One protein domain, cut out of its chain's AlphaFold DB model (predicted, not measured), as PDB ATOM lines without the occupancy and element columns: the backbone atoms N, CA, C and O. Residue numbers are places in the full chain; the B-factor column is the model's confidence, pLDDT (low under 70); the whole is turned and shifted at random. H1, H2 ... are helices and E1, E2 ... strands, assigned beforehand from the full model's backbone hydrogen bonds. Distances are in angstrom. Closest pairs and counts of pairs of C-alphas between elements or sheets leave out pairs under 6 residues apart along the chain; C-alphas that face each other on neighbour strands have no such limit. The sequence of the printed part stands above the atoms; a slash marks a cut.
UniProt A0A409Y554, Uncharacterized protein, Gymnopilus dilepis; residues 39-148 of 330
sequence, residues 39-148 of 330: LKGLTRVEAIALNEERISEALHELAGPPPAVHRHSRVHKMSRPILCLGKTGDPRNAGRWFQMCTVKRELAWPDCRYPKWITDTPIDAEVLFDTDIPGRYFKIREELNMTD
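This is residues 39 to 148 of the 330 residues of an uncharacterized protein of Gymnopilus dilepis (UniProt A0A409Y554). With little regular structure, this is an elongated domain: helices H1 and H3 lie side by side at one end, and long loops, two pairing briefly with E1, reach to the other. The 110 printed residues include H1, E1, H2 and H3 in that order, mostly helix, the named elements holding only 41. It is only just loose, close to compact: radius of gyration of the C-alphas 16.0 A, spans 50 by 28 by 20 A.

H1, residues 44 to 63, touches H3, residues 134 to 146, opposite ways at a shallow tilt of 27 degrees; their closest C-alphas, Ala 58 and Pro 134, are 5.9 A apart. E1, residues 97 to 99, pairs with no named strand; residues 82 to 83 and 116 to 117 pair antiparallel with it. H2, residues 125 to 129, touches H3 only at the corner, through residues 134 to 138 alone; the closest C-alphas, Phe 129 and Gly 135, are 4.0 A apart. In H1, H2 and H3 every O i to N i+4 pair is within hydrogen-bond range.

H1, 27.8 A long, begins at C-alpha 44 (62.578, 9.068, 69.948); H3, 18.6 A, ends at C-alpha 146 (60.509, 6.910, 81.464).

The printed part has no cut. Links H1 to E1 and E1 to H2 are long. Model pLDDT is under 70 at residues 72 to 74, 88 and 147 to 148.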
ATOM      1  N   LEU A  39      53.126   8.042  65.764       83.56
ATOM      2  CA  LEU A  39      54.449   7.932  66.396       83.56
ATOM      3  C   LEU A  39      55.244   6.725  65.881       83.56
ATOM      4  O   LEU A  39      56.455   6.626  66.084       83.56
ATOM      5  N   LYS A  40      54.575   5.792  65.195       83.50
ATOM      6  CA  LYS A  40      55.195   4.566  64.702       83.50
ATOM      7  C   LYS A  40      56.210   4.889  63.603       83.50
ATOM      8  O   LYS A  40      55.854   5.432  62.564       83.50
ATOM      9  N   GLY A  41      57.460   4.483  63.814       85.81
ATOM     10  CA  GLY A  41      58.551   4.667  62.851       85.81
ATOM     11  C   GLY A  41      59.342   5.968  63.015       85.81
ATOM     12  O   GLY A  41      60.357   6.119  62.342       85.81
ATOM     13  N   LEU A  42      58.934   6.862  63.922       89.06
ATOM     14  CA  LEU A  42      59.737   8.023  64.300       89.06
ATOM     15  C   LEU A  42      60.873   7.614  65.241       89.06
ATOM     16  O   LEU A  42      60.743   6.699  66.061       89.06
ATOM     17  N   THR A  43      61.996   8.322  65.158       88.56
ATOM     18  CA  THR A  43      63.009   8.261  66.212       88.56
ATOM     19  C   THR A  43      62.456   8.876  67.497       88.56
ATOM     20  O   THR A  43      61.573   9.728  67.468       88.56
ATOM     21  N   ARG A  44      63.005   8.503  68.657       83.94
ATOM     22  CA  ARG A  44      62.578   9.068  69.948       83.94
ATOM     23  C   ARG A  44      62.644  10.599  69.990       83.94
ATOM     24  O   ARG A  44      61.753  11.230  70.540       83.94
ATOM     25  N   VAL A  45      63.679  11.193  69.393       88.44
ATOM     26  CA  VAL A  45      63.834  12.657  69.331       88.44
ATOM     27  C   VAL A  45      62.706  13.288  68.513       88.44
ATOM     28  O   VAL A  45      62.138  14.288  68.940       88.44
ATOM     29  N   GLU A  46      62.347  12.682  67.380       91.06
ATOM     30  CA  GLU A  46      61.228  13.132  66.540       91.06
ATOM     31  C   GLU A  46      59.878  12.924  67.233       91.06
ATOM     32  O   GLU A  46      59.037  13.814  67.196       91.06
ATOM     33  N   ALA A  47      59.683  11.794  67.919       89.12
ATOM     34  CA  ALA A  47      58.468  11.512  68.681       89.12
ATOM     35  C   ALA A  47      58.271  12.509  69.835       89.12
ATOM     36  O   ALA A  47      57.169  13.022  70.020       89.12
ATOM     37  N   ILE A  48      59.342  12.830  70.573       89.62
ATOM     38  CA  ILE A  48      59.318  13.875  71.602       89.62
ATOM     39  C   ILE A  48      58.977  15.216  70.956       89.62
ATOM     40  O   ILE A  48      58.044  15.868  71.404       89.62
ATOM     41  N   ALA A  49      59.674  15.618  69.889       92.06
ATOM     42  CA  ALA A  49      59.420  16.896  69.224       92.06
ATOM     43  C   ALA A  49      57.967  17.030  68.730       92.06
ATOM     44  O   ALA A  49      57.340  18.057  68.979       92.06
ATOM     45  N   LEU A  50      57.417  15.981  68.112       92.12
ATOM     46  CA  LEU A  50      56.030  15.955  67.644       92.12
ATOM     47  C   LEU A  50      55.031  16.034  68.806       92.12
ATOM     48  O   LEU A  50      54.045  16.765  68.736       92.12
ATOM     49  N   ASN A  51      55.274  15.302  69.893       92.19
ATOM     50  CA  ASN A  51      54.405  15.365  71.064       92.19
ATOM     51  C   ASN A  51      54.467  16.742  71.748       92.19
ATOM     52  O   ASN A  51      53.460  17.252  72.227       92.19
ATOM     53  N   GLU A  52      55.638  17.376  71.760       92.75
ATOM     54  CA  GLU A  52      55.819  18.733  72.274       92.75
ATOM     55  C   GLU A  52      55.060  19.791  71.473       92.75
ATOM     56  O   GLU A  52      54.458  20.688  72.063       92.75
ATOM     57  N   GLU A  53      55.075  19.675  70.147       94.44
ATOM     58  CA  GLU A  53      54.292  20.524  69.248       94.44
ATOM     59  C   GLU A  53      52.795  20.391  69.545       94.44
ATOM     60  O   GLU A  53      52.126  21.392  69.793       94.44
ATOM     61  N   ARG A  54      52.299  19.158  69.675       93.38
ATOM     62  CA  ARG A  54      50.892  18.875  69.998       93.38
ATOM     63  C   ARG A  54      50.451  19.402  71.360       93.38
ATOM     64  O   ARG A  54      49.353  19.940  71.482       93.38
ATOM     65  N   ILE A  55      51.304  19.290  72.382       92.50
ATOM     66  CA  ILE A  55      51.043  19.908  73.692       92.50
ATOM     67  C   ILE A  55      50.980  21.424  73.544       92.50
ATOM     68  O   ILE A  55      50.095  22.057  74.110       92.50
ATOM     69  N   SER A  56      51.900  22.014  72.778       94.19
ATOM     70  CA  SER A  56      51.904  23.454  72.535       94.19
ATOM     71  C   SER A  56      50.619  23.917  71.849       94.19
ATOM     72  O   SER A  56      50.033  24.898  72.296       94.19
ATOM     73  N   GLU A  57      50.167  23.222  70.805       94.31
ATOM     74  CA  GLU A  57      48.928  23.538  70.083       94.31
ATOM     75  C   GLU A  57      47.696  23.429  70.986       94.31
ATOM     76  O   GLU A  57      46.944  24.396  71.109       94.31
ATOM     77  N   ALA A  58      47.539  22.301  71.688       93.00
ATOM     78  CA  ALA A  58      46.409  22.077  72.590       93.00
ATOM     79  C   ALA A  58      46.361  23.118  73.721       93.00
ATOM     80  O   ALA A  58      45.302  23.651  74.051       93.00
ATOM     81  N   LEU A  59      47.516  23.459  74.303       94.31
ATOM     82  CA  LEU A  59      47.578  24.491  75.335       94.31
ATOM     83  C   LEU A  59      47.330  25.894  74.774       94.31
ATOM     84  O   LEU A  59      46.765  26.715  75.488       94.31
ATOM     85  N   HIS A  60      47.727  26.197  73.534       94.69
ATOM     86  CA  HIS A  60      47.402  27.480  72.899       94.69
ATOM     87  C   HIS A  60      45.900  27.634  72.655       94.69
ATOM     88  O   HIS A  60      45.368  28.725  72.863       94.69
ATOM     89  N   GLU A  61      45.227  26.561  72.244       93.62
ATOM     90  CA  GLU A  61      43.775  26.551  72.058       93.62
ATOM     91  C   GLU A  61      43.045  26.826  73.380       93.62
ATOM     92  O   GLU A  61      42.163  27.683  73.430       93.62
ATOM     93  N   LEU A  62      43.474  26.180  74.469       92.81
ATOM     94  CA  LEU A  62      42.873  26.366  75.793       92.81
ATOM     95  C   LEU A  62      43.219  27.713  76.442       92.81
ATOM     96  O   LEU A  62      42.365  28.344  77.062       92.81
ATOM     97  N   ALA A  63      44.473  28.158  76.335       93.62
ATOM     98  CA  ALA A  63      44.948  29.381  76.984       93.62
ATOM     99  C   ALA A  63      44.522  30.661  76.252       93.62
ATOM    100  O   ALA A  63      44.615  31.756  76.816       93.62
ATOM    101  N   GLY A  64      44.103  30.542  74.990       94.12
ATOM    102  CA  GLY A  64      43.769  31.673  74.139       94.12
ATOM    103  C   GLY A  64      44.989  32.513  73.727       94.12
ATOM    104  O   GLY A  64      46.144  32.086  73.854       94.12
ATOM    105  N   PRO A  65      44.762  33.721  73.179       95.31
ATOM    106  CA  PRO A  65      45.838  34.572  72.691       95.31
ATOM    107  C   PRO A  65      46.735  35.081  73.835       95.31
ATOM    108  O   PRO A  65      46.270  35.249  74.964       95.31
ATOM    109  N   PRO A  66      48.015  35.392  73.550       94.88
ATOM    110  CA  PRO A  66      48.922  35.934  74.550       94.88
ATOM    111  C   PRO A  66      48.377  37.243  75.138       94.88
ATOM    112  O   PRO A  66      48.030  38.154  74.377       94.88
ATOM    113  N   PRO A  67      48.357  37.395  76.474       93.19
ATOM    114  CA  PRO A  67      47.964  38.645  77.101       93.19
ATOM    115  C   PRO A  67      48.977  39.754  76.795       93.19
ATOM    116  O   PRO A  67      50.115  39.515  76.375       93.19
ATOM    117  N   ALA A  68      48.569  41.003  77.029       91.00
ATOM    118  CA  ALA A  68      49.454  42.144  76.853       91.00
ATOM    119  C   ALA A  68      50.703  42.023  77.747       91.00
ATOM    120  O   ALA A  68      50.640  41.617  78.907       91.00
ATOM    121  N   VAL A  69      51.853  42.405  77.187       84.25
ATOM    122  CA  VAL A  69      53.159  42.427  77.860       84.25
ATOM    123  C   VAL A  69      53.072  43.269  79.134       84.25
ATOM    124  O   VAL A  69      52.890  44.487  79.060       84.25
ATOM    125  N   HIS A  70      53.308  42.649  80.290       79.31
ATOM    126  CA  HIS A  70      53.486  43.379  81.536       79.31
ATOM    127  C   HIS A  70      54.848  44.078  81.536       79.31
ATOM    128  O   HIS A  70      55.887  43.495  81.208       79.31
ATOM    129  N   ARG A  71      54.860  45.362  81.902       77.44
ATOM    130  CA  ARG A  71      56.101  46.122  82.072       77.44
ATOM    131  C   ARG A  71      56.577  45.968  83.511       77.44
ATOM    132  O   ARG A  71      55.981  46.517  84.432       77.44
ATOM    133  N   HIS A  72      57.653  45.212  83.701       68.25
ATOM    134  CA  HIS A  72      58.268  45.037  85.009       68.25
ATOM    135  C   HIS A  72      59.159  46.229  85.358       68.25
ATOM    136  O   HIS A  72      60.328  46.277  84.961       68.25
ATOM    137  N   SER A  73      58.617  47.175  86.131       65.00
ATOM    138  CA  SER A  73      59.247  48.469  86.436       65.00
ATOM    139  C   SER A  73      59.616  49.260  85.165       65.00
ATOM    140  O   SER A  73      59.592  48.748  84.046       65.00
ATOM    141  N   ARG A  74      59.956  50.545  85.286       68.62
ATOM    142  CA  ARG A  74      60.314  51.359  84.105       68.62
ATOM    143  C   ARG A  74      61.674  50.992  83.492       68.62
ATOM    144  O   ARG A  74      62.018  51.533  82.448       68.62
ATOM    145  N   VAL A  75      62.444  50.108  84.132       78.00
ATOM    146  CA  VAL A  75      63.883  49.958  83.870       78.00
ATOM    147  C   VAL A  75      64.222  48.678  83.101       78.00
ATOM    148  O   VAL A  75      65.205  48.654  82.365       78.00
ATOM    149  N   HIS A  76      63.427  47.610  83.219       84.56
ATOM    150  CA  HIS A  76      63.785  46.304  82.658       84.56
ATOM    151  C   HIS A  76      62.911  45.914  81.466       84.56
ATOM    152  O   HIS A  76      61.685  46.020  81.491       84.56
ATOM    153  N   LYS A  77      63.558  45.408  80.412       88.19
ATOM    154  CA  LYS A  77      62.871  44.829  79.258       88.19
ATOM    155  C   LYS A  77      62.417  43.407  79.603       88.19
ATOM    156  O   LYS A  77      63.212  42.585  80.056       88.19
ATOM    157  N   MET A  78      61.136  43.134  79.385       91.19
ATOM    158  CA  MET A  78      60.556  41.799  79.528       91.19
ATOM    159  C   MET A  78      60.553  41.079  78.181       91.19
ATOM    160  O   MET A  78      60.502  41.712  77.120       91.19
ATOM    161  N   SER A  79      60.608  39.750  78.222       93.50
ATOM    162  CA  SER A  79      60.402  38.907  77.049       93.50
ATOM    163  C   SER A  79      58.997  39.114  76.479       93.50
ATOM    164  O   SER A  79      58.112  39.694  77.113       93.50
ATOM    165  N   ARG A  80      58.758  38.590  75.275       94.69
ATOM    166  CA  ARG A  80      57.377  38.340  74.841       94.69
ATOM    167  C   ARG A  80      56.719  37.335  75.806       94.69
ATOM    168  O   ARG A  80      57.465  36.601  76.463       94.69
ATOM    169  N   PRO A  81      55.381  37.319  75.926       95.75
ATOM    170  CA  PRO A  81      54.686  36.278  76.669       95.75
ATOM    171  C   PRO A  81      55.075  34.905  76.119       95.75
ATOM    172  O   PRO A  81      55.136  34.712  74.905       95.75
ATOM    173  N   ILE A  82      55.387  33.984  77.021       95.38
ATOM    174  CA  ILE A  82      55.766  32.604  76.732       95.38
ATOM    175  C   ILE A  82      54.711  31.719  77.383       95.38
ATOM    176  O   ILE A  82      54.379  31.917  78.552       95.38
ATOM    177  N   LEU A  83      54.185  30.759  76.631       96.00
ATOM    178  CA  LEU A  83      53.263  29.767  77.161       96.00
ATOM    179  C   LEU A  83      54.051  28.692  77.917       96.00
ATOM    180  O   LEU A  83      55.026  28.140  77.397       96.00
ATOM    181  N   CYS A  84      53.661  28.391  79.152       95.06
ATOM    182  CA  CYS A  84      54.272  27.304  79.902       95.06
ATOM    183  C   CYS A  84      53.763  25.955  79.389       95.06
ATOM    184  O   CYS A  84      52.572  25.672  79.435       95.06
ATOM    185  N   LEU A  85      54.683  25.099  78.944       94.31
ATOM    186  CA  LEU A  85      54.364  23.754  78.451       94.31
ATOM    187  C   LEU A  85      54.428  22.671  79.543       94.31
ATOM    188  O   LEU A  85      54.371  21.485  79.222       94.31
ATOM    189  N   GLY A  86      54.647  23.043  80.812       90.25
ATOM    190  CA  GLY A  86      54.788  22.091  81.925       90.25
ATOM    191  C   GLY A  86      56.090  21.271  81.916       90.25
ATOM    192  O   GLY A  86      56.136  20.194  82.493       90.25
ATOM    193  N   LYS A  87      57.149  21.739  81.235       86.81
ATOM    194  CA  LYS A  87      58.457  21.044  81.176       86.81
ATOM    195  C   LYS A  87      59.303  21.202  82.435       86.81
ATOM    196  O   LYS A  87      60.152  20.367  82.721       86.81
ATOM    197  N   THR A  88      59.152  22.329  83.117       68.25
ATOM    198  CA  THR A  88      60.043  22.752  84.197       68.25
ATOM    199  C   THR A  88      59.207  23.190  85.386       68.25
ATOM    200  O   THR A  88      58.544  24.226  85.318       68.25
ATOM    201  N   GLY A  89      59.269  22.418  86.468       78.75
ATOM    202  CA  GLY A  89      58.550  22.707  87.704       78.75
ATOM    203  C   GLY A  89      57.160  22.084  87.738       78.75
ATOM    204  O   GLY A  89      56.963  20.963  87.283       78.75
ATOM    205  N   ASP A  90      56.220  22.815  88.326       81.19
ATOM    206  CA  ASP A  90      54.872  22.333  88.604       81.19
ATOM    207  C   ASP A  90      54.017  22.256  87.317       81.19
ATOM    208  O   ASP A  90      53.779  23.301  86.691       81.19
ATOM    209  N   PRO A  91      53.540  21.058  86.916       82.00
ATOM    210  CA  PRO A  91      52.737  20.867  85.709       82.00
ATOM    211  C   PRO A  91      51.390  21.600  85.765       82.00
ATOM    212  O   PRO A  91      50.834  21.900  84.712       82.00
ATOM    213  N   ARG A  92      50.909  21.995  86.955       85.62
ATOM    214  CA  ARG A  92      49.702  22.828  87.127       85.62
ATOM    215  C   ARG A  92      49.838  24.224  86.510       85.62
ATOM    216  O   ARG A  92      48.852  24.932  86.342       85.62
ATOM    217  N   ASN A  93      51.055  24.642  86.160       91.19
ATOM    218  CA  ASN A  93      51.276  25.886  85.427       91.19
ATOM    219  C   ASN A  93      51.180  25.730  83.905       91.19
ATOM    220  O   ASN A  93      51.318  26.732  83.196       91.19
ATOM    221  N   ALA A  94      50.980  24.517  83.383       93.19
ATOM    222  CA  ALA A  94      50.803  24.308  81.955       93.19
ATOM    223  C   ALA A  94      49.644  25.159  81.412       93.19
ATOM    224  O   ALA A  94      48.596  25.297  82.037       93.19
ATOM    225  N   GLY A  95      49.869  25.793  80.264       94.12
ATOM    226  CA  GLY A  95      48.908  26.702  79.643       94.12
ATOM    227  C   GLY A  95      48.866  28.112  80.243       94.12
ATOM    228  O   GLY A  95      48.180  28.979  79.712       94.12
ATOM    229  N   ARG A  96      49.635  28.409  81.298       95.00
ATOM    230  CA  ARG A  96      49.771  29.789  81.786       95.00
ATOM    231  C   ARG A  96      50.781  30.571  80.958       95.00
ATOM    232  O   ARG A  96      51.856  30.067  80.619       95.00
ATOM    233  N   TRP A  97      50.483  31.844  80.719       96.06
ATOM    234  CA  TRP A  97      51.432  32.770  80.116       96.06
ATOM    235  C   TRP A  97      52.342  33.387  81.175       96.06
ATOM    236  O   TRP A  97      51.886  33.843  82.228       96.06
ATOM    237  N   PHE A  98      53.634  33.458  80.875       94.88
ATOM    238  CA  PHE A  98      54.620  34.138  81.708       94.88
ATOM    239  C   PHE A  98      55.575  34.995  80.882       94.88
ATOM    240  O   PHE A  98      55.695  34.858  79.665       94.88
ATOM    241  N   GLN A  99      56.288  35.886  81.558       94.06
ATOM    242  CA  GLN A  99      57.411  36.624  80.998       94.06
ATOM    243  C   GLN A  99      58.656  36.435  81.845       94.06
ATOM    244  O   GLN A  99      58.595  36.264  83.062       94.06
ATOM    245  N   MET A 100      59.803  36.536  81.186       91.75
ATOM    246  CA  MET A 100      61.102  36.585  81.840       91.75
ATOM    247  C   MET A 100      61.714  37.967  81.663       91.75
ATOM    248  O   MET A 100      61.575  38.602  80.613       91.75
ATOM    249  N   CYS A 101      62.425  38.431  82.683       91.19
ATOM    250  CA  CYS A 101      63.266  39.609  82.551       91.19
ATOM    251  C   CYS A 101      64.450  39.278  81.631       91.19
ATOM    252  O   CYS A 101      65.129  38.273  81.835       91.19
ATOM    253  N   THR A 102      64.716  40.110  80.617       88.94
ATOM    254  CA  THR A 102      65.829  39.872  79.676       88.94
ATOM    255  C   THR A 102      67.151  40.467  80.159       88.94
ATOM    256  O   THR A 102      68.151  40.412  79.444       88.94
ATOM    257  N   VAL A 103      67.163  41.109  81.330       87.62
ATOM    258  CA  VAL A 103      68.381  41.672  81.922       87.62
ATOM    259  C   VAL A 103      69.321  40.531  82.312       87.62
ATOM    260  O   VAL A 103      68.888  39.502  82.830       87.62
ATOM    261  N   LYS A 104      70.625  40.711  82.064       83.19
ATOM    262  CA  LYS A 104      71.649  39.729  82.447       83.19
ATOM    263  C   LYS A 104      71.561  39.433  83.944       83.19
ATOM    264  O   LYS A 104      71.421  40.347  84.749       83.19
ATOM    265  N   ARG A 105      71.702  38.158  84.314       78.00
ATOM    266  CA  ARG A 105      71.500  37.642  85.681       78.00
ATOM    267  C   ARG A 105      72.312  38.371  86.765       78.00
ATOM    268  O   ARG A 105      71.851  38.460  87.896       78.00
ATOM    269  N   GLU A 106      73.479  38.902  86.407       82.81
ATOM    270  CA  GLU A 106      74.378  39.675  87.284       82.81
ATOM    271  C   GLU A 106      73.823  41.056  87.657       82.81
ATOM    272  O   GLU A 106      74.073  41.549  88.749       82.81
ATOM    273  N   LEU A 107      73.040  41.659  86.759       79.94
ATOM    274  CA  LEU A 107      72.415  42.975  86.931       79.94
ATOM    275  C   LEU A 107      70.928  42.859  87.300       79.94
ATOM    276  O   LEU A 107      70.259  43.856  87.573       79.94
ATOM    277  N   ALA A 108      70.392  41.640  87.265       78.94
ATOM    278  CA  ALA A 108      69.008  41.354  87.575       78.94
ATOM    279  C   ALA A 108      68.790  41.423  89.088       78.94
ATOM    280  O   ALA A 108      69.459  40.739  89.869       78.94
ATOM    281  N   TRP A 109      67.788  42.203  89.484       81.19
ATOM    282  CA  TRP A 109      67.280  42.206  90.850       81.19
ATOM    283  C   TRP A 109      66.816  40.785  91.214       81.19
ATOM    284  O   TRP A 109      66.443  40.032  90.305       81.19
ATOM    285  N   PRO A 110      66.808  40.394  92.501       82.56
ATOM    286  CA  PRO A 110      66.350  39.066  92.918       82.56
ATOM    287  C   PRO A 110      65.006  38.664  92.278       82.56
ATOM    288  O   PRO A 110      64.899  37.578  91.709       82.56
ATOM    289  N   ASP A 111      64.053  39.597  92.208       79.25
ATOM    290  CA  ASP A 111      62.708  39.396  91.641       79.25
ATOM    291  C   ASP A 111      62.664  39.248  90.113       79.25
ATOM    292  O   ASP A 111      61.638  38.877  89.542       79.25
ATOM    293  N   CYS A 112      63.753  39.579  89.417       84.12
ATOM    294  CA  CYS A 112      63.869  39.438  87.964       84.12
ATOM    295  C   CYS A 112      64.345  38.045  87.542       84.12
ATOM    296  O   CYS A 112      64.365  37.752  86.348       84.12
ATOM    297  N   ARG A 113      64.757  37.204  88.497       82.25
ATOM    298  CA  ARG A 113      65.280  35.858  88.224       82.25
ATOM    299  C   ARG A 113      64.183  34.826  87.999       82.25
ATOM    300  O   ARG A 113      64.475  33.762  87.461       82.25
ATOM    301  N   TYR A 114      62.955  35.139  88.399       84.81
ATOM    302  CA  TYR A 114      61.833  34.215  88.347       84.81
ATOM    303  C   TYR A 114      60.862  34.568  87.216       84.81
ATOM    304  O   TYR A 114      60.688  35.752  86.901       84.81
ATOM    305  N   PRO A 115      60.219  33.556  86.604       89.81
ATOM    306  CA  PRO A 115      59.093  33.765  85.707       89.81
ATOM    307  C   PRO A 115      58.020  34.619  86.383       89.81
ATOM    308  O   PRO A 115      57.602  34.329  87.504       89.81
ATOM    309  N   LYS A 116      57.561  35.663  85.695       91.06
ATOM    310  CA  LYS A 116      56.398  36.441  86.124       91.06
ATOM    311  C   LYS A 116      55.193  35.952  85.353       91.06
ATOM    312  O   LYS A 116      55.111  36.167  84.144       91.06
ATOM    313  N   TRP A 117      54.301  35.269  86.053       92.56
ATOM    314  CA  TRP A 117      53.023  34.835  85.510       92.56
ATOM    315  C   TRP A 117      52.174  36.063  85.185       92.56
ATOM    316  O   TRP A 117      52.057  36.970  86.005       92.56
ATOM    317  N   ILE A 118      51.660  36.115  83.958       93.69
ATOM    318  CA  ILE A 118      50.777  37.188  83.475       93.69
ATOM    319  C   ILE A 118      49.318  36.728  83.525       93.69
ATOM    320  O   ILE A 118      48.410  37.547  83.588       93.69
ATOM    321  N   THR A 119      49.095  35.413  83.462       92.81
ATOM    322  CA  THR A 119      47.781  34.809  83.663       92.81
ATOM    323  C   THR A 119      47.626  34.435  85.131       92.81
ATOM    324  O   THR A 119      48.360  33.575  85.634       92.81
ATOM    325  N   ASP A 120      46.675  35.074  85.809       85.94
ATOM    326  CA  ASP A 120      46.440  34.873  87.242       85.94
ATOM    327  C   ASP A 120      45.861  33.486  87.523       85.94
ATOM    328  O   ASP A 120      46.370  32.766  88.383       85.94
ATOM    329  N   THR A 121      44.869  33.070  86.734       86.50
ATOM    330  CA  THR A 121      44.191  31.785  86.914       86.50
ATOM    331  C   THR A 121      44.878  30.687  86.092       86.50
ATOM    332  O   THR A 121      44.973  30.825  84.869       86.50
ATOM    333  N   PRO A 122      45.384  29.606  86.715       88.50
ATOM    334  CA  PRO A 122      45.799  28.415  85.975       88.50
ATOM    335  C   PRO A 122      44.606  27.818  85.220       88.50
ATOM    336  O   PRO A 122      43.457  28.008  85.619       88.50
ATOM    337  N   ILE A 123      44.879  27.081  84.142       88.56
ATOM    338  CA  ILE A 123      43.858  26.209  83.555       88.56
ATOM    339  C   ILE A 123      43.500  25.167  84.618       88.56
ATOM    340  O   ILE A 123      44.384  24.699  85.341       88.56
ATOM    341  N   ASP A 124      42.215  24.842  84.734       88.12
ATOM    342  CA  ASP A 124      41.755  23.820  85.667       88.12
ATOM    343  C   ASP A 124      42.528  22.511  85.441       88.12
ATOM    344  O   ASP A 124      42.760  22.100  84.301       88.12
ATOM    345  N   ALA A 125      42.951  21.871  86.530       82.94
ATOM    346  CA  ALA A 125      43.668  20.607  86.467       82.94
ATOM    347  C   ALA A 125      42.804  19.523  85.811       82.94
ATOM    348  O   ALA A 125      43.327  18.749  85.010       82.94
ATOM    349  N   GLU A 126      41.492  19.525  86.063       82.56
ATOM    350  CA  GLU A 126      40.558  18.601  85.408       82.56
ATOM    351  C   GLU A 126      40.568  18.827  83.888       82.56
ATOM    352  O   GLU A 126      40.661  17.896  83.093       82.56
ATOM    353  N   VAL A 127      40.607  20.086  83.448       85.00
ATOM    354  CA  VAL A 127      40.692  20.409  82.017       85.00
ATOM    355  C   VAL A 127      42.053  20.023  81.431       85.00
ATOM    356  O   VAL A 127      42.122  19.566  80.295       85.00
ATOM    357  N   LEU A 128      43.149  20.181  82.171       84.69
ATOM    358  CA  LEU A 128      44.493  19.847  81.687       84.69
ATOM    359  C   LEU A 128      44.746  18.339  81.587       84.69
ATOM    360  O   LEU A 128      45.418  17.908  80.647       84.69
ATOM    361  N   PHE A 129      44.261  17.564  82.555       78.69
ATOM    362  CA  PHE A 129      44.630  16.155  82.717       78.69
ATOM    363  C   PHE A 129      43.498  15.183  82.385       78.69
ATOM    364  O   PHE A 129      43.797  14.098  81.883       78.69
ATOM    365  N   ASP A 130      42.235  15.576  82.582       74.50
ATOM    366  CA  ASP A 130      41.075  14.703  82.355       74.50
ATOM    367  C   ASP A 130      40.408  14.929  80.990       74.50
ATOM    368  O   ASP A 130      39.531  14.159  80.596       74.50
ATOM    369  N   THR A 131      40.830  15.939  80.218       75.06
ATOM    370  CA  THR A 131      40.390  16.074  78.820       75.06
ATOM    371  C   THR A 131      41.184  15.174  77.875       75.06
ATOM    372  O   THR A 131      42.389  14.958  78.028       75.06
ATOM    373  N   ASP A 132      40.504  14.705  76.825       73.88
ATOM    374  CA  ASP A 132      41.028  13.725  75.865       73.88
ATOM    375  C   ASP A 132      42.303  14.164  75.120       73.88
ATOM    376  O   ASP A 132      43.026  13.313  74.594       73.88
ATOM    377  N   ILE A 133      42.584  15.469  75.024       82.06
ATOM    378  CA  ILE A 133      43.641  15.993  74.147       82.06
ATOM    379  C   ILE A 133      44.929  16.316  74.933       82.06
ATOM    380  O   ILE A 133      45.891  15.553  74.805       82.06
ATOM    381  N   PRO A 134      45.014  17.382  75.758       83.62
ATOM    382  CA  PRO A 134      46.248  17.690  76.481       83.62
ATOM    383  C   PRO A 134      46.666  16.579  77.447       83.62
ATOM    384  O   PRO A 134      47.842  16.204  77.443       83.62
ATOM    385  N   GLY A 135      45.725  15.996  78.201       82.00
ATOM    386  CA  GLY A 135      46.011  14.913  79.147       82.00
ATOM    387  C   GLY A 135      46.673  13.712  78.469       82.00
ATOM    388  O   GLY A 135      47.685  13.184  78.944       82.00
ATOM    389  N   ARG A 136      46.186  13.347  77.276       84.88
ATOM    390  CA  ARG A 136      46.776  12.287  76.449       84.88
ATOM    391  C   ARG A 136      48.213  12.601  76.042       84.88
ATOM    392  O   ARG A 136      49.078  11.731  76.164       84.88
ATOM    393  N   TYR A 137      48.498  13.818  75.588       86.81
ATOM    394  CA  TYR A 137      49.857  14.180  75.183       86.81
ATOM    395  C   TYR A 137      50.823  14.281  76.370       86.81
ATOM    396  O   TYR A 137      51.990  13.891  76.245       86.81
ATOM    397  N   PHE A 138      50.362  14.729  77.542       86.62
ATOM    398  CA  PHE A 138      51.170  14.690  78.765       86.62
ATOM    399  C   PHE A 138      51.543  13.259  79.153       86.62
ATOM    400  O   PHE A 138      52.712  12.998  79.447       86.62
ATOM    401  N   LYS A 139      50.597  12.322  79.056       84.50
ATOM    402  CA  LYS A 139      50.860  10.898  79.288       84.50
ATOM    403  C   LYS A 139      51.882  10.330  78.299       84.50
ATOM    404  O   LYS A 139      52.822   9.654  78.704       84.50
ATOM    405  N   ILE A 140      51.771  10.675  77.013       85.25
ATOM    406  CA  ILE A 140      52.766  10.281  75.998       85.25
ATOM    407  C   ILE A 140      54.150  10.854  76.331       85.25
ATOM    408  O   ILE A 140      55.156  10.156  76.200       85.25
ATOM    409  N   ARG A 141      54.230  12.109  76.793       88.81
ATOM    410  CA  ARG A 141      55.501  12.722  77.214       88.81
ATOM    411  C   ARG A 141      56.129  11.937  78.367       88.81
ATOM    412  O   ARG A 141      57.336  11.706  78.355       88.81
ATOM    413  N   GLU A 142      55.327  11.535  79.347       86.38
ATOM    414  CA  GLU A 142      55.775  10.733  80.484       86.38
ATOM    415  C   GLU A 142      56.306   9.360  80.035       86.38
ATOM    416  O   GLU A 142      57.440   9.008  80.375       86.38
ATOM    417  N   GLU A 143      55.570   8.647  79.176       83.94
ATOM    418  CA  GLU A 143      55.997   7.366  78.583       83.94
ATOM    419  C   GLU A 143      57.332   7.506  77.807       83.94
ATOM    420  O   GLU A 143      58.260   6.699  77.964       83.94
ATOM    421  N   LEU A 144      57.481   8.573  77.010       84.75
ATOM    422  CA  LEU A 144      58.706   8.874  76.255       84.75
ATOM    423  C   LEU A 144      59.896   9.267  77.146       84.75
ATOM    424  O   LEU A 144      61.043   9.130  76.711       84.75
ATOM    425  N   ASN A 145      59.658   9.756  78.366       82.75
ATOM    426  CA  ASN A 145      60.705  10.125  79.322       82.75
ATOM    427  C   ASN A 145      61.132   8.942  80.202       82.75
ATOM    428  O   ASN A 145      62.325   8.771  80.448       82.75
ATOM    429  N   MET A 146      60.198   8.088  80.636       77.25
ATOM    430  CA  MET A 146      60.509   6.910  81.464       77.25
ATOM    431  C   MET A 146      61.430   5.910  80.757       77.25
ATOM    432  O   MET A 146      62.263   5.260  81.390       77.25
ATOM    433  N   THR A 147      61.337   5.828  79.431       67.25
ATOM    434  CA  THR A 147      62.178   4.953  78.604       67.25
ATOM    435  C   THR A 147      63.666   5.329  78.599       67.25
ATOM    436  O   THR A 147      64.475   4.508  78.171       67.25
ATOM    437  N   ASP A 148      64.063   6.500  79.120       63.81
ATOM    438  CA  ASP A 148      65.487   6.859  79.263       63.81
ATOM    439  C   ASP A 148      66.196   6.072  80.366       63.81
ATOM    440  O   ASP A 148      67.390   5.804  80.274       63.81
TER     441      ASP A 148